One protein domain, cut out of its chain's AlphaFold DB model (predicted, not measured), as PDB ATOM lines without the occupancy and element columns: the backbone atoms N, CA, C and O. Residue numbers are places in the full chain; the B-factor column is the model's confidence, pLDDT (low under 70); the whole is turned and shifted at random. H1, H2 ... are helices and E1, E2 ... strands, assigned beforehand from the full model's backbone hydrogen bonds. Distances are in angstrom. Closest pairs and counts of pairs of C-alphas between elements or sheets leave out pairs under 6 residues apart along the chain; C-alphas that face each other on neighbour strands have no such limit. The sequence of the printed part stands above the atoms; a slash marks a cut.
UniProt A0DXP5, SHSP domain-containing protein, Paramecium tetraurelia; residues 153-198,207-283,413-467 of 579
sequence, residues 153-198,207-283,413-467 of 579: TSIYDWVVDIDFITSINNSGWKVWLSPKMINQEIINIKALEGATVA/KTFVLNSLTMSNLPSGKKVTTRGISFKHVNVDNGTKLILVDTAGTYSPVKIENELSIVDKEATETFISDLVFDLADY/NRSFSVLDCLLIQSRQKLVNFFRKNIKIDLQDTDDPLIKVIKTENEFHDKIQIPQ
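What this domain is: This is residues 153 to 198, 207 to 283 and 413 to 467 of the 579 residues of the protein "SHSP domain-containing protein" of Paramecium tetraurelia (UniProt A0DXP5). A strongly twisted sheet of seven strands, curled like part of a barrel, has the two long helices H4 and H5 packed together on one face. H3 covers E5 on the face opposite to that of H4, H1 stands beside the strands, and the small H2 is off the sheet. The 178 printed residues hold, in chain order, E1 H1 E2 H2 E3 H3 E4 E5 H4 H5 E6 E7. The mixed sheet has the order E3 E5 E4 E1 E2 E7 E6, and the class is mixed, helices and strands. The whole is compact, with a radius of gyration of the C-alphas of 16.4 A and spans of 51 by 36 by 30 A.

How they stand to each other: E1, residues 158 to 161, is antiparallel to E2, residues 173 to 177, with N 161 and O 174 2.8 A apart. H1, residues 165 to 169, is at the sheet's level, height 0.0 A. H2, residues 179 to 182, is not on the sheet. E3, residues 195 to 198, is an edge strand. H3, residues 207 to 215, is 9.7 A over the sheet. E4, residues 230 to 237, is antiparallel to E1, with N 160 and O 230 2.8 A apart. E5, residues 241 to 248, forms a hairpin with E4, with N 231 and O 247 2.8 A apart, and is parallel to E3, with N 197 and O 244 2.8 A apart. H3 lies over E5, and only just not over E4, on which 2 of its C-alphas fall. H4, residues 262 to 280, runs along E5 at 3 degrees on the local plane, height 10.2 A, on the opposite face from H3. It touches H1 with residues 265 to 272 alone, closest C-alphas Ile 165 and Thr 269, 5.3 A. H5, residues 418 to 434, has a kink of 31 degrees near residue 428. It touches H4, closest C-alphas Leu 276 and Gln 425, 6.4 A, at a steep tilt of 45 degrees, opposite ways. E6, residues 440 to 444, is the other edge strand, in a hairpin with E7, residues 450 to 455, with N 443 and O 452 2.8 A apart. E7 is antiparallel to E2, with N 175 and O 451 2.8 A apart. Every O i to N i+4 pair is within hydrogen-bond range in H3 and H4; H5 has 10 of 13, H1 has 0 of 1 but 1 of 2 O i to N i+3 pairs, and H2 is too short for an i+4 pair.

Where its parts are: E1 begins at C-alpha 158 (115.360, 137.469, 113.776). E4 is 21.1 A long, E5 21.8 A, H4 26.3 A and H5 23.5 A. E7 ends at C-alpha 455 (129.198, 137.983, 128.614).

The domain as a whole: The C-alphas farthest apart, of Asn 239 and Asp 461, are 51.7 A apart. Residues 199 to 206 and 284 to 412 are not printed, with C-alpha gaps of 10.0 A and 16.0 A. The links H2 to E3, H3 to E4 and E5 to H4 are long. Mean pLDDT of the printed part is 72.6; 66 residues are under 70, among them 249 to 265.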
ATOM      1  N   THR A 153     107.865 136.902 116.594       54.94
ATOM      2  CA  THR A 153     108.796 135.881 116.077       54.94
ATOM      3  C   THR A 153     108.263 135.150 114.839       54.94
ATOM      4  O   THR A 153     109.020 134.570 114.060       54.94
ATOM      5  N   SER A 154     106.953 135.238 114.584       59.97
ATOM      6  CA  SER A 154     106.333 134.702 113.367       59.97
ATOM      7  C   SER A 154     106.506 135.613 112.140       59.97
ATOM      8  O   SER A 154     106.234 135.188 111.008       59.97
ATOM      9  N   ILE A 155     106.953 136.862 112.338       68.00
ATOM     10  CA  ILE A 155     106.901 137.921 111.319       68.00
ATOM     11  C   ILE A 155     108.281 138.441 110.911       68.00
ATOM     12  O   ILE A 155     108.496 138.715 109.717       68.00
ATOM     13  N   TYR A 156     109.177 138.593 111.884       77.06
ATOM     14  CA  TYR A 156     110.594 138.860 111.662       77.06
ATOM     15  C   TYR A 156     111.360 137.548 111.547       77.06
ATOM     16  O   TYR A 156     110.960 136.530 112.106       77.06
ATOM     17  N   ASP A 157     112.461 137.575 110.805       77.44
ATOM     18  CA  ASP A 157     113.318 136.401 110.676       77.44
ATOM     19  C   ASP A 157     114.187 136.223 111.940       77.44
ATOM     20  O   ASP A 157     114.527 135.101 112.315       77.44
ATOM     21  N   TRP A 158     114.492 137.346 112.606       80.19
ATOM     22  CA  TRP A 158     115.360 137.469 113.776       80.19
ATOM     23  C   TRP A 158     114.936 138.697 114.585       80.19
ATOM     24  O   TRP A 158     114.719 139.763 114.002       80.19
ATOM     25  N   VAL A 159     114.897 138.582 115.911       84.56
ATOM     26  CA  VAL A 159     114.690 139.715 116.828       84.56
ATOM     27  C   VAL A 159     115.724 139.642 117.940       84.56
ATOM     28  O   VAL A 159     115.769 138.657 118.673       84.56
ATOM     29  N   VAL A 160     116.550 140.678 118.069       86.38
ATOM     30  CA  VAL A 160     117.485 140.842 119.186       86.38
ATOM     31  C   VAL A 160     116.831 141.758 120.211       86.38
ATOM     32  O   VAL A 160     116.710 142.966 119.996       86.38
ATOM     33  N   ASP A 161     116.390 141.164 121.313       86.19
ATOM     34  CA  ASP A 161     115.676 141.839 122.388       86.19
ATOM     35  C   ASP A 161     116.676 142.504 123.345       86.19
ATOM     36  O   ASP A 161     117.305 141.850 124.186       86.19
ATOM     37  N   ILE A 162     116.858 143.813 123.159       82.44
ATOM     38  CA  ILE A 162     117.752 144.661 123.952       82.44
ATOM     39  C   ILE A 162     116.889 145.645 124.743       82.44
ATOM     40  O   ILE A 162     116.688 146.790 124.332       82.44
ATOM     41  N   ASP A 163     116.364 145.187 125.877       75.88
ATOM     42  CA  ASP A 163     115.624 146.051 126.805       75.88
ATOM     43  C   ASP A 163     116.555 147.063 127.485       75.88
ATOM     44  O   ASP A 163     116.301 148.269 127.447       75.88
ATOM     45  N   PHE A 164     117.668 146.565 128.036       78.19
ATOM     46  CA  PHE A 164     118.731 147.360 128.643       78.19
ATOM     47  C   PHE A 164     120.105 146.831 128.234       78.19
ATOM     48  O   PHE A 164     120.338 145.621 128.217       78.19
ATOM     49  N   ILE A 165     121.066 147.720 127.979       80.44
ATOM     50  CA  ILE A 165     122.452 147.311 127.700       80.44
ATOM     51  C   ILE A 165     123.086 146.559 128.873       80.44
ATOM     52  O   ILE A 165     123.922 145.686 128.667       80.44
ATOM     53  N   THR A 166     122.664 146.862 130.100       77.62
ATOM     54  CA  THR A 166     123.160 146.253 131.340       77.62
ATOM     55  C   THR A 166     122.711 144.806 131.510       77.62
ATOM     56  O   THR A 166     123.397 144.026 132.174       77.62
ATOM     57  N   SER A 167     121.609 144.405 130.866       82.38
ATOM     58  CA  SER A 167     121.075 143.048 130.987       82.38
ATOM     59  C   SER A 167     122.002 141.988 130.389       82.38
ATOM     60  O   SER A 167     121.893 140.823 130.769       82.38
ATOM     61  N   ILE A 168     122.973 142.382 129.551       84.44
ATOM     62  CA  ILE A 168     123.956 141.474 128.944       84.44
ATOM     63  C   ILE A 168     124.786 140.684 129.964       84.44
ATOM     64  O   ILE A 168     125.225 139.578 129.655       84.44
ATOM     65  N   ASN A 169     124.980 141.234 131.168       78.44
ATOM     66  CA  ASN A 169     125.753 140.596 132.236       78.44
ATOM     67  C   ASN A 169     124.936 139.557 133.018       78.44
ATOM     68  O   ASN A 169     125.500 138.579 133.482       78.44
ATOM     69  N   ASN A 170     123.618 139.751 133.162       76.50
ATOM     70  CA  ASN A 170     122.781 138.917 134.033       76.50
ATOM     71  C   ASN A 170     121.912 137.955 133.203       76.50
ATOM     72  O   ASN A 170     122.190 136.763 133.055       76.50
ATOM     73  N   SER A 171     120.824 138.480 132.631       81.50
ATOM     74  CA  SER A 171     119.849 137.698 131.865       81.50
ATOM     75  C   SER A 171     120.283 137.450 130.423       81.50
ATOM     76  O   SER A 171     119.821 136.486 129.819       81.50
ATOM     77  N   GLY A 172     121.201 138.264 129.896       86.62
ATOM     78  CA  GLY A 172     121.576 138.295 128.487       86.62
ATOM     79  C   GLY A 172     120.518 138.952 127.604       86.62
ATOM     80  O   GLY A 172     119.384 139.185 128.035       86.62
ATOM     81  N   TRP A 173     120.884 139.233 126.355       89.81
ATOM     82  CA  TRP A 173     119.944 139.673 125.321       89.81
ATOM     83  C   TRP A 173     119.386 138.461 124.596       89.81
ATOM     84  O   TRP A 173     120.143 137.658 124.045       89.81
ATOM     85  N   LYS A 174     118.062 138.315 124.591       88.50
ATOM     86  CA  LYS A 174     117.414 137.194 123.908       88.50
ATOM     87  C   LYS A 174     117.423 137.435 122.405       88.50
ATOM     88  O   LYS A 174     117.101 138.523 121.941       88.50
ATOM     89  N   VAL A 175     117.764 136.403 121.652       87.19
ATOM     90  CA  VAL A 175     117.713 136.384 120.195       87.19
ATOM     91  C   VAL A 175     116.655 135.376 119.793       87.19
ATOM     92  O   VAL A 175     116.847 134.171 119.944       87.19
ATOM     93  N   TRP A 176     115.536 135.880 119.297       85.12
ATOM     94  CA  TRP A 176     114.438 135.064 118.807       85.12
ATOM     95  C   TRP A 176     114.621 134.794 117.320       85.12
ATOM     96  O   TRP A 176     114.895 135.718 116.550       85.12
ATOM     97  N   LEU A 177     114.451 133.540 116.919       79.50
ATOM     98  CA  LEU A 177     114.563 133.080 115.542       79.50
ATOM     99  C   LEU A 177     113.182 132.689 115.008       79.50
ATOM    100  O   LEU A 177     112.340 132.163 115.734       79.50
ATOM    101  N   SER A 178     112.950 132.919 113.719       78.12
ATOM    102  CA  SER A 178     111.718 132.468 113.072       78.12
ATOM    103  C   SER A 178     111.678 130.937 112.940       78.12
ATOM    104  O   SER A 178     112.660 130.347 112.482       78.12
ATOM    105  N   PRO A 179     110.526 130.273 113.173       71.19
ATOM    106  CA  PRO A 179     110.333 128.844 112.885       71.19
ATOM    107  C   PRO A 179     110.690 128.430 111.455       71.19
ATOM    108  O   PRO A 179     111.085 127.291 111.215       71.19
ATOM    109  N   LYS A 180     110.595 129.359 110.492       67.19
ATOM    110  CA  LYS A 180     110.974 129.117 109.090       67.19
ATOM    111  C   LYS A 180     112.457 128.804 108.920       67.19
ATOM    112  O   LYS A 180     112.820 128.171 107.933       67.19
ATOM    113  N   MET A 181     113.287 129.236 109.867       62.38
ATOM    114  CA  MET A 181     114.717 128.969 109.854       62.38
ATOM    115  C   MET A 181     115.011 127.509 110.232       62.38
ATOM    116  O   MET A 181     115.919 126.939 109.647       62.38
ATOM    117  N   ILE A 182     114.232 126.871 111.127       57.44
ATOM    118  CA  ILE A 182     114.534 125.530 111.693       57.44
ATOM    119  C   ILE A 182     114.687 124.442 110.615       57.44
ATOM    120  O   ILE A 182     115.518 123.550 110.749       57.44
ATOM    121  N   ASN A 183     113.894 124.507 109.539       50.03
ATOM    122  CA  ASN A 183     113.856 123.464 108.503       50.03
ATOM    123  C   ASN A 183     114.943 123.601 107.424       50.03
ATOM    124  O   ASN A 183     115.047 122.738 106.554       50.03
ATOM    125  N   GLN A 184     115.728 124.677 107.436       46.12
ATOM    126  CA  GLN A 184     116.935 124.783 106.621       46.12
ATOM    127  C   GLN A 184     118.085 124.375 107.528       46.12
ATOM    128  O   GLN A 184     118.163 124.918 108.612       46.12
ATOM    129  N   GLU A 185     118.948 123.427 107.160       41.12
ATOM    130  CA  GLU A 185     120.109 123.051 107.981       41.12
ATOM    131  C   GLU A 185     120.927 124.307 108.352       41.12
ATOM    132  O   GLU A 185     121.714 124.839 107.564       41.12
ATOM    133  N   ILE A 186     120.671 124.824 109.558       44.41
ATOM    134  CA  ILE A 186     121.146 126.106 110.078       44.41
ATOM    135  C   ILE A 186     122.602 125.938 110.538       44.41
ATOM    136  O   ILE A 186     122.934 126.024 111.716       44.41
ATOM    137  N   ILE A 187     123.498 125.666 109.594       41.25
ATOM    138  CA  ILE A 187     124.952 125.704 109.809       41.25
ATOM    139  C   ILE A 187     125.593 126.831 108.972       41.25
ATOM    140  O   ILE A 187     126.759 127.167 109.160       41.25
ATOM    141  N   ASN A 188     124.811 127.547 108.152       44.56
ATOM    142  CA  ASN A 188     125.262 128.734 107.415       44.56
ATOM    143  C   ASN A 188     124.407 129.991 107.678       44.56
ATOM    144  O   ASN A 188     124.094 130.754 106.768       44.56
ATOM    145  N   ILE A 189     124.136 130.283 108.960       49.22
ATOM    146  CA  ILE A 189     123.629 131.590 109.462       49.22
ATOM    147  C   ILE A 189     124.506 132.780 108.997       49.22
ATOM    148  O   ILE A 189     124.121 133.942 109.097       49.22
ATOM    149  N   LYS A 190     125.695 132.503 108.453       48.41
ATOM    150  CA  LYS A 190     126.739 133.473 108.126       48.41
ATOM    151  C   LYS A 190     126.584 134.212 106.791       48.41
ATOM    152  O   LYS A 190     127.407 135.073 106.496       48.41
ATOM    153  N   ALA A 191     125.588 133.902 105.966       55.16
ATOM    154  CA  ALA A 191     125.512 134.471 104.620       55.16
ATOM    155  C   ALA A 191     124.083 134.850 104.223       55.16
ATOM    156  O   ALA A 191     123.511 134.275 103.301       55.16
ATOM    157  N   LEU A 192     123.511 135.857 104.892       60.97
ATOM    158  CA  LEU A 192     122.460 136.620 104.233       60.97
ATOM    159  C   LEU A 192     123.119 137.464 103.138       60.97
ATOM    160  O   LEU A 192     124.086 138.187 103.381       60.97
ATOM    161  N   GLU A 193     122.614 137.340 101.918       66.19
ATOM    162  CA  GLU A 193     123.045 138.156 100.787       66.19
ATOM    163  C   GLU A 193     122.059 139.301 100.608       66.19
ATOM    164  O   GLU A 193     120.860 139.068 100.454       66.19
ATOM    165  N   GLY A 194     122.553 140.531 100.606       75.81
ATOM    166  CA  GLY A 194     121.726 141.707 100.374       75.81
ATOM    167  C   GLY A 194     122.253 142.938 101.090       75.81
ATOM    168  O   GLY A 194     123.004 142.833 102.058       75.81
ATOM    169  N   ALA A 195     121.845 144.108 100.611       81.69
ATOM    170  CA  ALA A 195     122.150 145.364 101.286       81.69
ATOM    171  C   ALA A 195     121.241 145.553 102.507       81.69
ATOM    172  O   ALA A 195     120.051 145.212 102.471       81.69
ATOM    173  N   THR A 196     121.786 146.122 103.576       85.88
ATOM    174  CA  THR A 196     121.040 146.392 104.809       85.88
ATOM    175  C   THR A 196     120.356 147.761 104.756       85.88
ATOM    176  O   THR A 196     120.973 148.796 104.514       85.88
ATOM    177  N   VAL A 197     119.052 147.807 105.001       88.38
ATOM    178  CA  VAL A 197     118.274 149.053 104.971       88.38
ATOM    179  C   VAL A 197     117.750 149.333 106.368       88.38
ATOM    180  O   VAL A 197     116.836 148.652 106.831       88.38
ATOM    181  N   ALA A 198     118.311 150.343 107.033       89.75
ATOM    182  CA  ALA A 198     117.787 150.827 108.302       89.75
ATOM    183  C   ALA A 198     116.639 151.800 108.071       89.75
ATOM    184  O   ALA A 198     116.772 152.780 107.330       89.75
ATOM    185  N   LYS A 207     107.214 154.270 110.588       81.50
ATOM    186  CA  LYS A 207     108.309 153.453 110.032       81.50
ATOM    187  C   LYS A 207     107.824 152.111 109.472       81.50
ATOM    188  O   LYS A 207     108.076 151.794 108.314       81.50
ATOM    189  N   THR A 208     107.039 151.371 110.254       77.75
ATOM    190  CA  THR A 208     106.522 150.056 109.854       77.75
ATOM    191  C   THR A 208     105.542 150.130 108.678       77.75
ATOM    192  O   THR A 208     105.541 149.245 107.829       77.75
ATOM    193  N   PHE A 209     104.752 151.208 108.567       83.56
ATOM    194  CA  PHE A 209     103.892 151.443 107.398       83.56
ATOM    195  C   PHE A 209     104.731 151.621 106.125       83.56
ATOM    196  O   PHE A 209     104.466 150.976 105.112       83.56
ATOM    197  N   VAL A 210     105.787 152.438 106.196       86.75
ATOM    198  CA  VAL A 210     106.731 152.626 105.086       86.75
ATOM    199  C   VAL A 210     107.409 151.305 104.713       86.75
ATOM    200  O   VAL A 210     107.474 150.973 103.531       86.75
ATOM    201  N   LEU A 211     107.858 150.524 105.700       83.31
ATOM    202  CA  LEU A 211     108.465 149.205 105.492       83.31
ATOM    203  C   LEU A 211     107.521 148.230 104.777       83.31
ATOM    204  O   LEU A 211     107.921 147.586 103.802       83.31
ATOM    205  N   ASN A 212     106.269 148.137 105.232       81.81
ATOM    206  CA  ASN A 212     105.256 147.269 104.632       81.81
ATOM    207  C   ASN A 212     104.966 147.662 103.182       81.81
ATOM    208  O   ASN A 212     104.998 146.808 102.297       81.81
ATOM    209  N   SER A 213     104.778 148.952 102.907       83.88
ATOM    210  CA  SER A 213     104.501 149.444 101.551       83.88
ATOM    211  C   SER A 213     105.700 149.341 100.606       83.88
ATOM    212  O   SER A 213     105.535 149.122  99.402       83.88
ATOM    213  N   LEU A 214     106.921 149.464 101.134       82.56
ATOM    214  CA  LEU A 214     108.144 149.321 100.350       82.56
ATOM    215  C   LEU A 214     108.368 147.867  99.918       82.56
ATOM    216  O   LEU A 214     108.730 147.621  98.765       82.56
ATOM    217  N   THR A 215     108.139 146.923 100.835       73.75
ATOM    218  CA  THR A 215     108.575 145.523 100.696       73.75
ATOM    219  C   THR A 215     107.445 144.529 100.464       73.75
ATOM    220  O   THR A 215     107.713 143.346 100.280       73.75
ATOM    221  N   MET A 216     106.191 144.992 100.473       69.06
ATOM    222  CA  MET A 216     104.988 144.146 100.447       69.06
ATOM    223  C   MET A 216     104.974 143.102 101.577       69.06
ATOM    224  O   MET A 216     104.414 142.013 101.444       69.06
ATOM    225  N   SER A 217     105.613 143.439 102.697       65.62
ATOM    226  CA  SER A 217     105.618 142.630 103.911       65.62
ATOM    227  C   SER A 217     104.366 142.898 104.743       65.62
ATOM    228  O   SER A 217     103.824 143.997 104.724       65.62
ATOM    229  N   ASN A 218     103.953 141.908 105.537       65.94
ATOM    230  CA  ASN A 218     102.909 142.058 106.556       65.94
ATOM    231  C   ASN A 218     103.546 142.166 107.950       65.94
ATOM    232  O   ASN A 218     103.317 141.306 108.799       65.94
ATOM    233  N   LEU A 219     104.425 143.152 108.164       66.38
ATOM    234  CA  LEU A 219     104.968 143.443 109.495       66.38
ATOM    235  C   LEU A 219     103.848 143.950 110.409       66.38
ATOM    236  O   LEU A 219     102.989 144.705 109.937       66.38
ATOM    237  N   PRO A 220     103.843 143.574 111.699       60.50
ATOM    238  CA  PRO A 220     102.808 144.029 112.604       60.50
ATOM    239  C   PRO A 220     102.986 145.536 112.808       60.50
ATOM    240  O   PRO A 220     104.046 145.991 113.222       60.50
ATOM    241  N   SER A 221     101.964 146.326 112.484       55.53
ATOM    242  CA  SER A 221     102.031 147.782 112.623       55.53
ATOM    243  C   SER A 221     100.805 148.342 113.341       55.53
ATOM    244  O   SER A 221      99.702 147.799 113.252       55.53
ATOM    245  N   GLY A 222     101.010 149.420 114.098       54.81
ATOM    246  CA  GLY A 222      99.984 150.091 114.899       54.81
ATOM    247  C   GLY A 222     100.398 150.271 116.360       54.81
ATOM    248  O   GLY A 222     101.333 149.643 116.838       54.81
ATOM    249  N   LYS A 223      99.665 151.108 117.104       47.28
ATOM    250  CA  LYS A 223     100.015 151.515 118.485       47.28
ATOM    251  C   LYS A 223     100.017 150.384 119.530       47.28
ATOM    252  O   LYS A 223     100.418 150.614 120.662       47.28
ATOM    253  N   LYS A 224      99.532 149.188 119.175       37.41
ATOM    254  CA  LYS A 224      99.467 148.010 120.061       37.41
ATOM    255  C   LYS A 224     100.691 147.098 119.962       37.41
ATOM    256  O   LYS A 224     100.786 146.163 120.749       37.41
ATOM    257  N   VAL A 225     101.572 147.331 118.990       51.78
ATOM    258  CA  VAL A 225     102.762 146.508 118.767       51.78
ATOM    259  C   VAL A 225     103.971 147.430 118.734       51.78
ATOM    260  O   VAL A 225     103.993 148.406 117.984       51.78
ATOM    261  N   THR A 226     104.956 147.148 119.576       57.56
ATOM    262  CA  THR A 226     106.199 147.913 119.670       57.56
ATOM    263  C   THR A 226     107.351 147.005 119.283       57.56
ATOM    264  O   THR A 226     107.618 146.053 120.006       57.56
ATOM    265  N   THR A 227     108.050 147.323 118.188       63.34
ATOM    266  CA  THR A 227     109.270 146.608 117.789       63.34
ATOM    267  C   THR A 227     110.263 146.598 118.955       63.34
ATOM    268  O   THR A 227     110.592 147.662 119.486       63.34
ATOM    269  N   ARG A 228     110.717 145.411 119.369       68.38
ATOM    270  CA  ARG A 228     111.702 145.236 120.447       68.38
ATOM    271  C   ARG A 228     113.126 145.288 119.914       68.38
ATOM    272  O   ARG A 228     113.408 144.689 118.883       68.38
ATOM    273  N   GLY A 229     114.008 145.986 120.633       77.06
ATOM    274  CA  GLY A 229     115.435 146.088 120.315       77.06
ATOM    275  C   GLY A 229     115.716 146.334 118.827       77.06
ATOM    276  O   GLY A 229     115.420 147.417 118.306       77.06
ATOM    277  N   ILE A 230     116.292 145.321 118.168       83.69
ATOM    278  CA  ILE A 230     116.629 145.320 116.740       83.69
ATOM    279  C   ILE A 230     116.013 144.092 116.060       83.69
ATOM    280  O   ILE A 230     116.369 142.953 116.371       83.69
ATOM    281  N   SER A 231     115.147 144.327 115.080       84.94
ATOM    282  CA  SER A 231     114.459 143.292 114.311       84.94
ATOM    283  C   SER A 231     114.945 143.263 112.869       84.94
ATOM    284  O   SER A 231     115.064 144.296 112.208       84.94
ATOM    285  N   PHE A 232     115.183 142.060 112.353       84.00
ATOM    286  CA  PHE A 232     115.689 141.849 111.003       84.00
ATOM    287  C   PHE A 232     114.680 141.096 110.143       84.00
ATOM    288  O   PHE A 232     114.040 140.133 110.581       84.00
ATOM    289  N   LYS A 233     114.567 141.513 108.882       82.12
ATOM    290  CA  LYS A 233     113.754 140.810 107.890       82.12
ATOM    291  C   LYS A 233     114.425 140.781 106.532       82.12
ATOM    292  O   LYS A 233     114.697 141.825 105.944       82.12
ATOM    293  N   HIS A 234     114.635 139.584 106.016       80.94
ATOM    294  CA  HIS A 234     115.093 139.369 104.662       80.94
ATOM    295  C   HIS A 234     113.905 139.468 103.701       80.94
ATOM    296  O   HIS A 234     112.894 138.773 103.831       80.94
ATOM    297  N   VAL A 235     114.023 140.347 102.711       77.88
ATOM    298  CA  VAL A 235     112.989 140.573 101.703       77.88
ATOM    299  C   VAL A 235     113.587 140.528 100.310       77.88
ATOM    300  O   VAL A 235     114.683 141.026 100.060       77.88
ATOM    301  N   ASN A 236     112.836 139.945  99.380       74.75
ATOM    302  CA  ASN A 236     113.153 140.011  97.964       74.75
ATOM    303  C   ASN A 236     112.223 141.032  97.312       74.75
ATOM    304  O   ASN A 236     111.013 140.818  97.228       74.75
ATOM    305  N   VAL A 237     112.789 142.155  96.888       69.50
ATOM    306  CA  VAL A 237     112.054 143.222  96.218       69.50
ATOM    307  C   VAL A 237     112.102 142.976  94.709       69.50
ATOM    308  O   VAL A 237     113.177 142.948  94.108       69.50
ATOM    309  N   ASP A 238     110.924 142.820  94.097       64.69
ATOM    310  CA  ASP A 238     110.707 142.674  92.648       64.69
ATOM    311  C   ASP A 238     111.595 141.606  91.958       64.69
ATOM    312  O   ASP A 238     112.229 141.880  90.939       64.69
ATOM    313  N   ASN A 239     111.619 140.379  92.494       59.78
ATOM    314  CA  ASN A 239     112.223 139.182  91.877       59.78
ATOM    315  C   ASN A 239     113.743 139.230  91.595       59.78
ATOM    316  O   ASN A 239     114.222 138.516  90.714       59.78
ATOM    317  N   GLY A 240     114.533 139.990  92.357       60.91
ATOM    318  CA  GLY A 240     115.994 139.950  92.192       60.91
ATOM    319  C   GLY A 240     116.817 140.773  93.177       60.91
ATOM    320  O   GLY A 240     118.003 140.499  93.343       60.91
ATOM    321  N   THR A 241     116.224 141.754  93.860       71.25
ATOM    322  CA  THR A 241     116.949 142.578  94.834       71.25
ATOM    323  C   THR A 241     116.707 142.055  96.241       71.25
ATOM    324  O   THR A 241     115.636 142.260  96.814       71.25
ATOM    325  N   LYS A 242     117.712 141.387  96.806       76.56
ATOM    326  CA  LYS A 242     117.694 140.941  98.199       76.56
ATOM    327  C   LYS A 242     118.076 142.107  99.111       76.56
ATOM    328  O   LYS A 242     119.138 142.706  98.936       76.56
ATOM    329  N   LEU A 243     117.204 142.442 100.055       81.44
ATOM    330  CA  LEU A 243     117.445 143.455 101.079       81.44
ATOM    331  C   LEU A 243     117.264 142.837 102.461       81.44
ATOM    332  O   LEU A 243     116.416 141.968 102.665       81.44
ATOM    333  N   ILE A 244     118.029 143.343 103.419       84.12
ATOM    334  CA  ILE A 244     117.889 143.010 104.833       84.12
ATOM    335  C   ILE A 244     117.371 144.263 105.526       84.12
ATOM    336  O   ILE A 244     118.093 145.243 105.687       84.12
ATOM    337  N   LEU A 245     116.100 144.261 105.903       85.44
ATOM    338  CA  LEU A 245     115.511 145.363 106.648       85.44
ATOM    339  C   LEU A 245     115.988 145.293 108.092       85.44
ATOM    340  O   LEU A 245     115.903 144.231 108.710       85.44
ATOM    341  N   VAL A 246     116.447 146.427 108.606       85.69
ATOM    342  CA  VAL A 246     116.760 146.635 110.017       85.69
ATOM    343  C   VAL A 246     115.685 147.568 110.568       85.69
ATOM    344  O   VAL A 246     115.712 148.774 110.313       85.69
ATOM    345  N   ASP A 247     114.700 146.989 111.256       80.94
ATOM    346  CA  ASP A 247     113.657 147.731 111.965       80.94
ATOM    347  C   ASP A 247     114.050 147.847 113.436       80.94
ATOM    348  O   ASP A 247     114.453 146.869 114.065       80.94
ATOM    349  N   THR A 248     113.953 149.047 113.992       76.25
ATOM    350  CA  THR A 248     114.330 149.307 115.383       76.25
ATOM    351  C   THR A 248     113.122 149.787 116.159       76.25
ATOM    352  O   THR A 248     112.205 150.409 115.607       76.25
ATOM    353  N   ALA A 249     113.162 149.602 117.478       68.56
ATOM    354  CA  ALA A 249     112.323 150.408 118.353       68.56
ATOM    355  C   ALA A 249     112.492 151.901 117.994       68.56
ATOM    356  O   ALA A 249     113.593 152.363 117.673       68.56
ATOM    357  N   GLY A 250     111.395 152.663 117.995       59.66
ATOM    358  CA  GLY A 250     111.497 154.114 117.837       59.66
ATOM    359  C   GLY A 250     112.257 154.714 119.017       59.66
ATOM    360  O   GLY A 250     111.939 154.374 120.151       59.66
ATOM    361  N   THR A 251     113.214 155.599 118.741       59.53
ATOM    362  CA  THR A 251     113.911 156.390 119.767       59.53
ATOM    363  C   THR A 251     112.896 157.213 120.563       59.53
ATOM    364  O   THR A 251     111.921 157.703 119.974       59.53
ATOM    365  N   TYR A 252     113.140 157.382 121.863       58.56
ATOM    366  CA  TYR A 252     112.262 158.046 122.828       58.56
ATOM    367  C   TYR A 252     110.940 157.310 123.079       58.56
ATOM    368  O   TYR A 252     109.889 157.938 123.239       58.56
ATOM    369  N   SER A 253     110.955 155.974 123.080       62.22
ATOM    370  CA  SER A 253     109.766 155.220 123.483       62.22
ATOM    371  C   SER A 253     109.571 155.279 125.009       62.22
ATOM    372  O   SER A 253     110.551 155.334 125.754       62.22
ATOM    373  N   PRO A 254     108.320 155.279 125.514       52.62
ATOM    374  CA  PRO A 254     108.074 155.256 126.953       52.62
ATOM    375  C   PRO A 254     108.719 154.039 127.628       52.62
ATOM    376  O   PRO A 254     108.654 152.923 127.108       52.62
ATOM    377  N   VAL A 255     109.293 154.249 128.813       64.31
ATOM    378  CA  VAL A 255     109.996 153.218 129.590       64.31
ATOM    379  C   VAL A 255     109.195 152.878 130.831       64.31
ATOM    380  O   VAL A 255     108.670 153.765 131.505       64.31
ATOM    381  N   LYS A 256     109.132 151.590 131.167       60.81
ATOM    382  CA  LYS A 256     108.622 151.159 132.465       60.81
ATOM    383  C   LYS A 256     109.647 151.529 133.540       60.81
ATOM    384  O   LYS A 256     110.772 151.044 133.516       60.81
ATOM    385  N   ILE A 257     109.258 152.404 134.461       57.31
ATOM    386  CA  ILE A 257     110.128 152.856 135.549       57.31
ATOM    387  C   ILE A 257     110.112 151.780 136.638       57.31
ATOM    388  O   ILE A 257     109.124 151.650 137.357       57.31
ATOM    389  N   GLU A 258     111.179 150.986 136.729       52.72
ATOM    390  CA  GLU A 258     111.348 149.974 137.786       52.72
ATOM    391  C   GLU A 258     112.354 150.427 138.850       52.72
ATOM    392  O   GLU A 258     112.261 150.034 140.009       52.72
ATOM    393  N   ASN A 259     113.292 151.294 138.471       50.88
ATOM    394  CA  ASN A 259     114.256 151.923 139.362       50.88
ATOM    395  C   ASN A 259     114.596 153.348 138.889       50.88
ATOM    396  O   ASN A 259     114.239 153.774 137.790       50.88
ATOM    397  N   GLU A 260     115.324 154.089 139.719       46.03
ATOM    398  CA  GLU A 260     115.679 155.487 139.451       46.03
ATOM    399  C   GLU A 260     116.567 155.697 138.214       46.03
ATOM    400  O   GLU A 260     116.605 156.801 137.677       46.03
ATOM    401  N   LEU A 261     117.258 154.646 137.765       54.81
ATOM    402  CA  LEU A 261     118.165 154.657 136.617       54.81
ATOM    403  C   LEU A 261     117.498 154.159 135.327       54.81
ATOM    404  O   LEU A 261     118.095 154.283 134.268       54.81
ATOM    405  N   SER A 262     116.248 153.681 135.370       59.91
ATOM    406  CA  SER A 262     115.573 153.056 134.217       59.91
ATOM    407  C   SER A 262     115.533 153.968 132.984       59.91
ATOM    408  O   SER A 262     115.626 153.493 131.855       59.91
ATOM    409  N   ILE A 263     115.421 155.283 133.196       61.25
ATOM    410  CA  ILE A 263     115.436 156.280 132.118       61.25
ATOM    411  C   ILE A 263     116.838 156.391 131.509       61.25
ATOM    412  O   ILE A 263     116.966 156.296 130.295       61.25
ATOM    413  N   VAL A 264     117.879 156.519 132.338       62.12
ATOM    414  CA  VAL A 264     119.284 156.631 131.903       62.12
ATOM    415  C   VAL A 264     119.749 155.344 131.215       62.12
ATOM    416  O   VAL A 264     120.370 155.392 130.153       62.12
ATOM    417  N   ASP A 265     119.396 154.184 131.772       66.75
ATOM    418  CA  ASP A 265     119.654 152.871 131.181       66.75
ATOM    419  C   ASP A 265     118.983 152.751 129.810       66.75
ATOM    420  O   ASP A 265     119.614 152.288 128.853       66.75
ATOM    421  N   LYS A 266     117.724 153.194 129.676       73.31
ATOM    422  CA  LYS A 266     117.052 153.210 128.373       73.31
ATOM    423  C   LYS A 266     117.775 154.120 127.395       73.31
ATOM    424  O   LYS A 266     118.000 153.724 126.260       73.31
ATOM    425  N   GLU A 267     118.148 155.312 127.823       70.00
ATOM    426  CA  GLU A 267     118.790 156.318 126.984       70.00
ATOM    427  C   GLU A 267     120.132 155.828 126.420       70.00
ATOM    428  O   GLU A 267     120.409 155.928 125.218       70.00
ATOM    429  N   ALA A 268     120.948 155.217 127.282       72.94
ATOM    430  CA  ALA A 268     122.185 154.563 126.886       72.94
ATOM    431  C   ALA A 268     121.913 153.391 125.934       72.94
ATOM    432  O   ALA A 268     122.640 153.203 124.959       72.94
ATOM    433  N   THR A 269     120.830 152.648 126.170       80.44
ATOM    434  CA  THR A 269     120.402 151.541 125.308       80.44
ATOM    435  C   THR A 269     119.953 152.011 123.930       80.44
ATOM    436  O   THR A 269     120.359 151.429 122.929       80.44
ATOM    437  N   GLU A 270     119.183 153.090 123.840       77.50
ATOM    438  CA  GLU A 270     118.767 153.678 122.566       77.50
ATOM    439  C   GLU A 270     119.959 154.228 121.781       77.50
ATOM    440  O   GLU A 270     120.044 154.027 120.568       77.50
ATOM    441  N   THR A 271     120.914 154.860 122.470       78.06
ATOM    442  CA  THR A 271     122.167 155.324 121.861       78.06
ATOM    443  C   THR A 271     122.972 154.145 121.315       78.06
ATOM    444  O   THR A 271     123.398 154.168 120.161       78.06
ATOM    445  N   PHE A 272     123.125 153.083 122.109       83.44
ATOM    446  CA  PHE A 272     123.808 151.858 121.702       83.44
ATOM    447  C   PHE A 272     123.141 151.198 120.487       83.44
ATOM    448  O   PHE A 272     123.824 150.872 119.516       83.44
ATOM    449  N   ILE A 273     121.812 151.050 120.499       83.19
ATOM    450  CA  ILE A 273     121.044 150.504 119.372       83.19
ATOM    451  C   ILE A 273     121.223 151.379 118.126       83.19
ATOM    452  O   ILE A 273     121.462 150.850 117.043       83.19
ATOM    453  N   SER A 274     121.148 152.706 118.263       81.25
ATOM    454  CA  SER A 274     121.337 153.634 117.144       81.25
ATOM    455  C   SER A 274     122.733 153.514 116.530       81.25
ATOM    456  O   SER A 274     122.857 153.525 115.306       81.25
ATOM    457  N   ASP A 275     123.775 153.379 117.351       83.25
ATOM    458  CA  ASP A 275     125.152 153.201 116.884       83.25
ATOM    459  C   ASP A 275     125.348 151.841 116.197       83.25
ATOM    460  O   ASP A 275     125.966 151.773 115.135       83.25
ATOM    461  N   LEU A 276     124.777 150.766 116.753       86.06
ATOM    462  CA  LEU A 276     124.792 149.445 116.119       86.06
ATOM    463  C   LEU A 276     124.112 149.471 114.753       86.06
ATOM    464  O   LEU A 276     124.664 148.987 113.768       86.06
ATOM    465  N   VAL A 277     122.914 150.046 114.684       86.75
ATOM    466  CA  VAL A 277     122.138 150.148 113.445       86.75
ATOM    467  C   VAL A 277     122.883 151.008 112.437       86.75
ATOM    468  O   VAL A 277     122.923 150.653 111.261       86.75
ATOM    469  N   PHE A 278     123.534 152.084 112.888       87.44
ATOM    470  CA  PHE A 278     124.391 152.889 112.032       87.44
ATOM    471  C   PHE A 278     125.497 152.051 111.398       87.44
ATOM    472  O   PHE A 278     125.689 152.140 110.191       87.44
ATOM    473  N   ASP A 279     126.203 151.216 112.159       85.94
ATOM    474  CA  ASP A 279     127.301 150.407 111.628       85.94
ATOM    475  C   ASP A 279     126.807 149.272 110.722       85.94
ATOM    476  O   ASP A 279     127.401 149.032 109.666       85.94
ATOM    477  N   LEU A 280     125.679 148.648 111.071       85.19
ATOM    478  CA  LEU A 280     125.066 147.562 110.305       85.19
ATOM    479  C   LEU A 280     124.443 148.021 108.985       85.19
ATOM    480  O   LEU A 280     124.417 147.229 108.048       85.19
ATOM    481  N   ALA A 281     123.920 149.247 108.910       87.62
ATOM    482  CA  ALA A 281     123.105 149.708 107.790       87.62
ATOM    483  C   ALA A 281     123.912 150.271 106.619       87.62
ATOM    484  O   ALA A 281     124.791 151.116 106.781       87.62
ATOM    485  N   ASP A 282     123.544 149.861 105.420       86.25
ATOM    486  CA  ASP A 282     124.053 150.380 104.162       86.25
ATOM    487  C   ASP A 282     123.252 151.605 103.693       86.25
ATOM    488  O   ASP A 282     123.809 152.591 103.211       86.25
ATOM    489  N   TYR A 283     121.931 151.546 103.878       88.25
ATOM    490  CA  TYR A 283     120.989 152.608 103.543       88.25
ATOM    491  C   TYR A 283     120.248 153.102 104.779       88.25
ATOM    492  O   TYR A 283     119.839 152.312 105.627       88.25
ATOM    493  N   ASN A 413     126.039 140.954  96.004       52.53
ATOM    494  CA  ASN A 413     126.759 139.684  96.130       52.53
ATOM    495  C   ASN A 413     127.739 139.648  97.321       52.53
ATOM    496  O   ASN A 413     128.741 138.935  97.273       52.53
ATOM    497  N   ARG A 414     127.518 140.442  98.376       61.41
ATOM    498  CA  ARG A 414     128.276 140.302  99.625       61.41
ATOM    499  C   ARG A 414     127.588 139.257 100.500       61.41
ATOM    500  O   ARG A 414     126.453 139.464 100.918       61.41
ATOM    501  N   SER A 415     128.289 138.172 100.822       57.94
ATOM    502  CA  SER A 415     127.899 137.316 101.941       57.94
ATOM    503  C   SER A 415     128.127 138.096 103.237       57.94
ATOM    504  O   SER A 415     129.252 138.478 103.574       57.94
ATOM    505  N   PHE A 416     127.039 138.420 103.929       65.62
ATOM    506  CA  PHE A 416     127.065 139.191 105.162       65.62
ATOM    507  C   PHE A 416     126.363 138.409 106.272       65.62
ATOM    508  O   PHE A 416     125.178 138.084 106.197       65.62
ATOM    509  N   SER A 417     127.110 138.110 107.330       73.44
ATOM    510  CA  SER A 417     126.543 137.579 108.562       73.44
ATOM    511  C   SER A 417     126.077 138.750 109.415       73.44
ATOM    512  O   SER A 417     126.894 139.440 110.032       73.44
ATOM    513  N   VAL A 418     124.762 138.983 109.447       73.75
ATOM    514  CA  VAL A 418     124.153 140.011 110.307       73.75
ATOM    515  C   VAL A 418     124.557 139.787 111.762       73.75
ATOM    516  O   VAL A 418     124.922 140.734 112.450       73.75
ATOM    517  N   LEU A 419     124.547 138.529 112.205       75.62
ATOM    518  CA  LEU A 419     124.826 138.162 113.586       75.62
ATOM    519  C   LEU A 419     126.304 138.324 113.949       75.62
ATOM    520  O   LEU A 419     126.600 138.924 114.979       75.62
ATOM    521  N   ASP A 420     127.232 137.866 113.100       79.38
ATOM    522  CA  ASP A 420     128.663 138.055 113.378       79.38
ATOM    523  C   ASP A 420     129.011 139.546 113.381       79.38
ATOM    524  O   ASP A 420     129.754 140.009 114.246       79.38
ATOM    525  N   CYS A 421     128.437 140.321 112.452       80.50
ATOM    526  CA  CYS A 421     128.629 141.765 112.438       80.50
ATOM    527  C   CYS A 421     128.056 142.401 113.708       80.50
ATOM    528  O   CYS A 421     128.756 143.165 114.366       80.50
ATOM    529  N   LEU A 422     126.835 142.038 114.110       85.44
ATOM    530  CA  LEU A 422     126.211 142.539 115.333       85.44
ATOM    531  C   LEU A 422     127.064 142.226 116.565       85.44
ATOM    532  O   LEU A 422     127.280 143.122 117.376       85.44
ATOM    533  N   LEU A 423     127.603 141.010 116.692       86.56
ATOM    534  CA  LEU A 423     128.485 140.634 117.801       86.56
ATOM    535  C   LEU A 423     129.798 141.429 117.783       86.56
ATOM    536  O   LEU A 423     130.211 141.952 118.818       86.56
ATOM    537  N   ILE A 424     130.444 141.565 116.621       86.62
ATOM    538  CA  ILE A 424     131.690 142.334 116.470       86.62
ATOM    539  C   ILE A 424     131.465 143.807 116.831       86.62
ATOM    540  O   ILE A 424     132.209 144.353 117.649       86.62
ATOM    541  N   GLN A 425     130.433 144.436 116.263       87.88
ATOM    542  CA  GLN A 425     130.111 145.840 116.524       87.88
ATOM    543  C   GLN A 425     129.692 146.048 117.983       87.88
ATOM    544  O   GLN A 425     130.164 146.979 118.630       87.88
ATOM    545  N   SER A 426     128.897 145.134 118.551       88.62
ATOM    546  CA  SER A 426     128.504 145.188 119.965       88.62
ATOM    547  C   SER A 426     129.721 145.169 120.881       88.62
ATOM    548  O   SER A 426     129.839 146.045 121.731       88.62
ATOM    549  N   ARG A 427     130.680 144.253 120.672       87.00
ATOM    550  CA  ARG A 427     131.927 144.213 121.463       87.00
ATOM    551  C   ARG A 427     132.684 145.538 121.402       87.00
ATOM    552  O   ARG A 427     133.108 146.034 122.440       87.00
ATOM    553  N   GLN A 428     132.827 146.124 120.213       85.31
ATOM    554  CA  GLN A 428     133.535 147.397 120.039       85.31
ATOM    555  C   GLN A 428     132.837 148.554 120.761       85.31
ATOM    556  O   GLN A 428     133.497 149.362 121.411       85.31
ATOM    557  N   LYS A 429     131.504 148.634 120.678       84.94
ATOM    558  CA  LYS A 429     130.732 149.728 121.282       84.94
ATOM    559  C   LYS A 429     130.582 149.579 122.788       84.94
ATOM    560  O   LYS A 429     130.662 150.583 123.490       84.94
ATOM    561  N   LEU A 430     130.427 148.356 123.300       83.44
ATOM    562  CA  LEU A 430     130.295 148.090 124.737       83.44
ATOM    563  C   LEU A 430     131.502 148.605 125.535       83.44
ATOM    564  O   LEU A 430     131.325 149.062 126.660       83.44
ATOM    565  N   VAL A 431     132.702 148.645 124.946       80.12
ATOM    566  CA  VAL A 431     133.882 149.256 125.587       80.12
ATOM    567  C   VAL A 431     133.632 150.716 125.976       80.12
ATOM    568  O   VAL A 431     134.050 151.136 127.053       80.12
ATOM    569  N   ASN A 432     132.902 151.478 125.159       74.00
ATOM    570  CA  ASN A 432     132.619 152.889 125.434       74.00
ATOM    571  C   ASN A 432     131.627 153.072 126.589       74.00
ATOM    572  O   ASN A 432     131.721 154.052 127.325       74.00
ATOM    573  N   PHE A 433     130.699 152.129 126.762       72.19
ATOM    574  CA  PHE A 433     129.694 152.182 127.824       72.19
ATOM    575  C   PHE A 433     130.240 151.663 129.154       72.19
ATOM    576  O   PHE A 433     129.998 152.266 130.190       72.19
ATOM    577  N   PHE A 434     131.013 150.576 129.131       72.19
ATOM    578  CA  PHE A 434     131.470 149.895 130.345       72.19
ATOM    579  C   PHE A 434     132.917 150.225 130.730       72.19
ATOM    580  O   PHE A 434     133.392 149.768 131.769       72.19
ATOM    581  N   ARG A 435     133.641 150.983 129.890       70.75
ATOM    582  CA  ARG A 435     135.072 151.322 130.043       70.75
ATOM    583  C   ARG A 435     135.976 150.099 130.267       70.75
ATOM    584  O   ARG A 435     137.055 150.208 130.845       70.75
ATOM    585  N   LYS A 436     135.533 148.922 129.818       71.88
ATOM    586  CA  LYS A 436     136.211 147.628 129.954       71.88
ATOM    587  C   LYS A 436     135.992 146.811 128.683       71.88
ATOM    588  O   LYS A 436     134.966 146.944 128.020       71.88
ATOM    589  N   ASN A 437     136.946 145.941 128.358       74.88
ATOM    590  CA  ASN A 437     136.792 144.997 127.254       74.88
ATOM    591  C   ASN A 437     135.814 143.893 127.648       74.88
ATOM    592  O   ASN A 437     136.159 142.997 128.418       74.88
ATOM    593  N   ILE A 438     134.602 143.963 127.103       79.56
ATOM    594  CA  ILE A 438     133.575 142.947 127.309       79.56
ATOM    595  C   ILE A 438     133.627 141.955 126.155       79.56
ATOM    596  O   ILE A 438     133.404 142.303 124.994       79.56
ATOM    597  N   LYS A 439     133.897 140.695 126.492       83.50
ATOM    598  CA  LYS A 439     133.692 139.579 125.575       83.50
ATOM    599  C   LYS A 439     132.264 139.087 125.716       83.50
ATOM    600  O   LYS A 439     131.827 138.789 126.826       83.50
ATOM    601  N   ILE A 440     131.566 139.024 124.591       87.75
ATOM    602  CA  ILE A 440     130.194 138.521 124.500       87.75
ATOM    603  C   ILE A 440     130.169 137.336 123.547       87.75
ATOM    604  O   ILE A 440     130.879 137.373 122.536       87.75
ATOM    605  N   ASP A 441     129.337 136.348 123.829       86.44
ATOM    606  CA  ASP A 441     129.133 135.188 122.971       86.44
ATOM    607  C   ASP A 441     127.648 134.830 122.855       86.44
ATOM    608  O   ASP A 441     126.823 135.251 123.673       86.44
ATOM    609  N   LEU A 442     127.313 134.089 121.802       87.38
ATOM    610  CA  LEU A 442     125.969 133.594 121.543       87.38
ATOM    611  C   LEU A 442     125.829 132.177 122.103       87.38
ATOM    612  O   LEU A 442     126.465 131.248 121.615       87.38
ATOM    613  N   GLN A 443     124.959 132.015 123.090       87.94
ATOM    614  CA  GLN A 443     124.702 130.747 123.767       87.94
ATOM    615  C   GLN A 443     123.357 130.161 123.322       87.94
ATOM    616  O   GLN A 443     122.377 130.892 123.136       87.94
ATOM    617  N   ASP A 444     123.315 128.841 123.150       84.69
ATOM    618  CA  ASP A 444     122.078 128.101 122.901       84.69
ATOM    619  C   ASP A 444     121.230 128.010 124.180       84.69
ATOM    620  O   ASP A 444     121.753 128.061 125.294       84.69
ATOM    621  N   THR A 445     119.912 127.881 124.017       86.00
ATOM    622  CA  THR A 445     118.985 127.600 125.123       86.00
ATOM    623  C   THR A 445     118.281 126.265 124.912       86.00
ATOM    624  O   THR A 445     118.452 125.626 123.874       86.00
ATOM    625  N   ASP A 446     117.463 125.856 125.885       85.44
ATOM    626  CA  ASP A 446     116.610 124.668 125.768       85.44
ATOM    627  C   ASP A 446     115.611 124.769 124.600       85.44
ATOM    628  O   ASP A 446     115.163 123.750 124.074       85.44
ATOM    629  N   ASP A 447     115.263 125.992 124.180       81.44
ATOM    630  CA  ASP A 447     114.426 126.241 123.011       81.44
ATOM    631  C   ASP A 447     115.310 126.532 121.780       81.44
ATOM    632  O   ASP A 447     116.034 127.531 121.771       81.44
ATOM    633  N   PRO A 448     115.241 125.727 120.701       78.00
ATOM    634  CA  PRO A 448     116.043 125.946 119.494       78.00
ATOM    635  C   PRO A 448     115.724 127.263 118.766       78.00
ATOM    636  O   PRO A 448     116.509 127.704 117.924       78.00
ATOM    637  N   LEU A 449     114.584 127.893 119.064       79.94
ATOM    638  CA  LEU A 449     114.195 129.197 118.529       79.94
ATOM    639  C   LEU A 449     114.713 130.377 119.341       79.94
ATOM    640  O   LEU A 449     114.568 131.522 118.909       79.94
ATOM    641  N   ILE A 450     115.315 130.117 120.498       84.50
ATOM    642  CA  ILE A 450     115.802 131.150 121.398       84.50
ATOM    643  C   ILE A 450     117.291 130.926 121.626       84.50
ATOM    644  O   ILE A 450     117.737 129.894 122.120       84.50
ATOM    645  N   LYS A 451     118.079 131.942 121.293       87.25
ATOM    646  CA  LYS A 451     119.485 132.045 121.689       87.25
ATOM    647  C   LYS A 451     119.651 133.223 122.636       87.25
ATOM    648  O   LYS A 451     118.765 134.072 122.741       87.25
ATOM    649  N   VAL A 452     120.779 133.303 123.330       88.94
ATOM    650  CA  VAL A 452     121.058 134.423 124.235       88.94
ATOM    651  C   VAL A 452     122.467 134.948 124.007       88.94
ATOM    652  O   VAL A 452     123.426 134.187 123.996       88.94
ATOM    653  N   ILE A 453     122.598 136.264 123.843       89.44
ATOM    654  CA  ILE A 453     123.888 136.956 123.843       89.44
ATOM    655  C   ILE A 453     124.221 137.333 125.289       89.44
ATOM    656  O   ILE A 453     123.480 138.094 125.916       89.44
ATOM    657  N   LYS A 454     125.329 136.808 125.815       89.06
ATOM    658  CA  LYS A 454     125.808 137.056 127.187       89.06
ATOM    659  C   LYS A 454     127.298 137.328 127.225       89.06
ATOM    660  O   LYS A 454     128.016 137.028 126.273       89.06
ATOM    661  N   THR A 455     127.765 137.888 128.335       85.62
ATOM    662  CA  THR A 455     129.198 137.983 128.614       85.62
ATOM    663  C   THR A 455     129.805 136.598 128.869       85.62
ATOM    664  O   THR A 455     129.159 135.726 129.441       85.62
ATOM    665  N   GLU A 456     131.057 136.379 128.443       78.88
ATOM    666  CA  GLU A 456     131.782 135.122 128.734       78.88
ATOM    667  C   GLU A 456     132.052 134.951 130.239       78.88
ATOM    668  O   GLU A 456     132.058 133.833 130.741       78.88
ATOM    669  N   ASN A 457     132.259 136.062 130.953       69.25
ATOM    670  CA  ASN A 457     132.434 136.103 132.402       69.25
ATOM    671  C   ASN A 457     131.452 137.122 132.996       69.25
ATOM    672  O   ASN A 457     131.333 138.234 132.471       69.25
ATOM    673  N   GLU A 458     130.772 136.765 134.085       62.16
ATOM    674  CA  GLU A 458     130.010 137.729 134.883       62.16
ATOM    675  C   GLU A 458     130.990 138.637 135.630       62.16
ATOM    676  O   GLU A 458     131.917 138.170 136.297       62.16
ATOM    677  N   PHE A 459     130.805 139.951 135.522       65.06
ATOM    678  CA  PHE A 459     131.582 140.905 136.307       65.06
ATOM    679  C   PHE A 459     130.750 141.365 137.509       65.06
ATOM    680  O   PHE A 459     129.591 141.748 137.355       65.06
ATOM    681  N   HIS A 460     131.342 141.328 138.708       53.41
ATOM    682  CA  HIS A 460     130.666 141.684 139.966       53.41
ATOM    683  C   HIS A 460     130.542 143.200 140.213       53.41
ATOM    684  O   HIS A 460     129.802 143.616 141.106       53.41
ATOM    685  N   ASP A 461     131.243 144.036 139.442       49.62
ATOM    686  CA  ASP A 461     131.193 145.490 139.608       49.62
ATOM    687  C   ASP A 461     129.875 146.064 139.071       49.62
ATOM    688  O   ASP A 461     129.466 145.772 137.945       49.62
ATOM    689  N   LYS A 462     129.238 146.951 139.849       47.91
ATOM    690  CA  LYS A 462     128.083 147.730 139.381       47.91
ATOM    691  C   LYS A 462     128.481 148.539 138.145       47.91
ATOM    692  O   LYS A 462     129.415 149.338 138.179       47.91
ATOM    693  N   ILE A 463     127.746 148.323 137.061       47.09
ATOM    694  CA  ILE A 463     127.948 148.988 135.777       47.09
ATOM    695  C   ILE A 463     127.700 150.488 135.957       47.09
ATOM    696  O   ILE A 463     126.601 150.899 136.320       47.09
ATOM    697  N   GLN A 464     128.720 151.306 135.702       46.62
ATOM    698  CA  GLN A 464     128.574 152.757 135.645       46.62
ATOM    699  C   GLN A 464     128.161 153.140 134.225       46.62
ATOM    700  O   GLN A 464     128.998 153.217 133.329       46.62
ATOM    701  N   ILE A 465     126.864 153.348 134.007       50.47
ATOM    702  CA  ILE A 465     126.380 153.895 132.739       50.47
ATOM    703  C   ILE A 465     126.848 155.351 132.640       50.47
ATOM    704  O   ILE A 465     126.711 156.092 133.619       50.47
ATOM    705  N   PRO A 466     127.398 155.791 131.494       44.09
ATOM    706  CA  PRO A 466     127.729 157.193 131.302       44.09
ATOM    707  C   PRO A 466     126.460 158.038 131.469       44.09
ATOM    708  O   PRO A 466     125.531 157.909 130.675       44.09
ATOM    709  N   GLN A 467     126.402 158.894 132.494       45.22
ATOM    710  CA  GLN A 467     125.328 159.883 132.606       45.22
ATOM    711  C   GLN A 467     125.440 160.843 131.411       45.22
ATOM    712  O   GLN A 467     126.444 161.544 131.255       45.22
TER     713      GLN A 467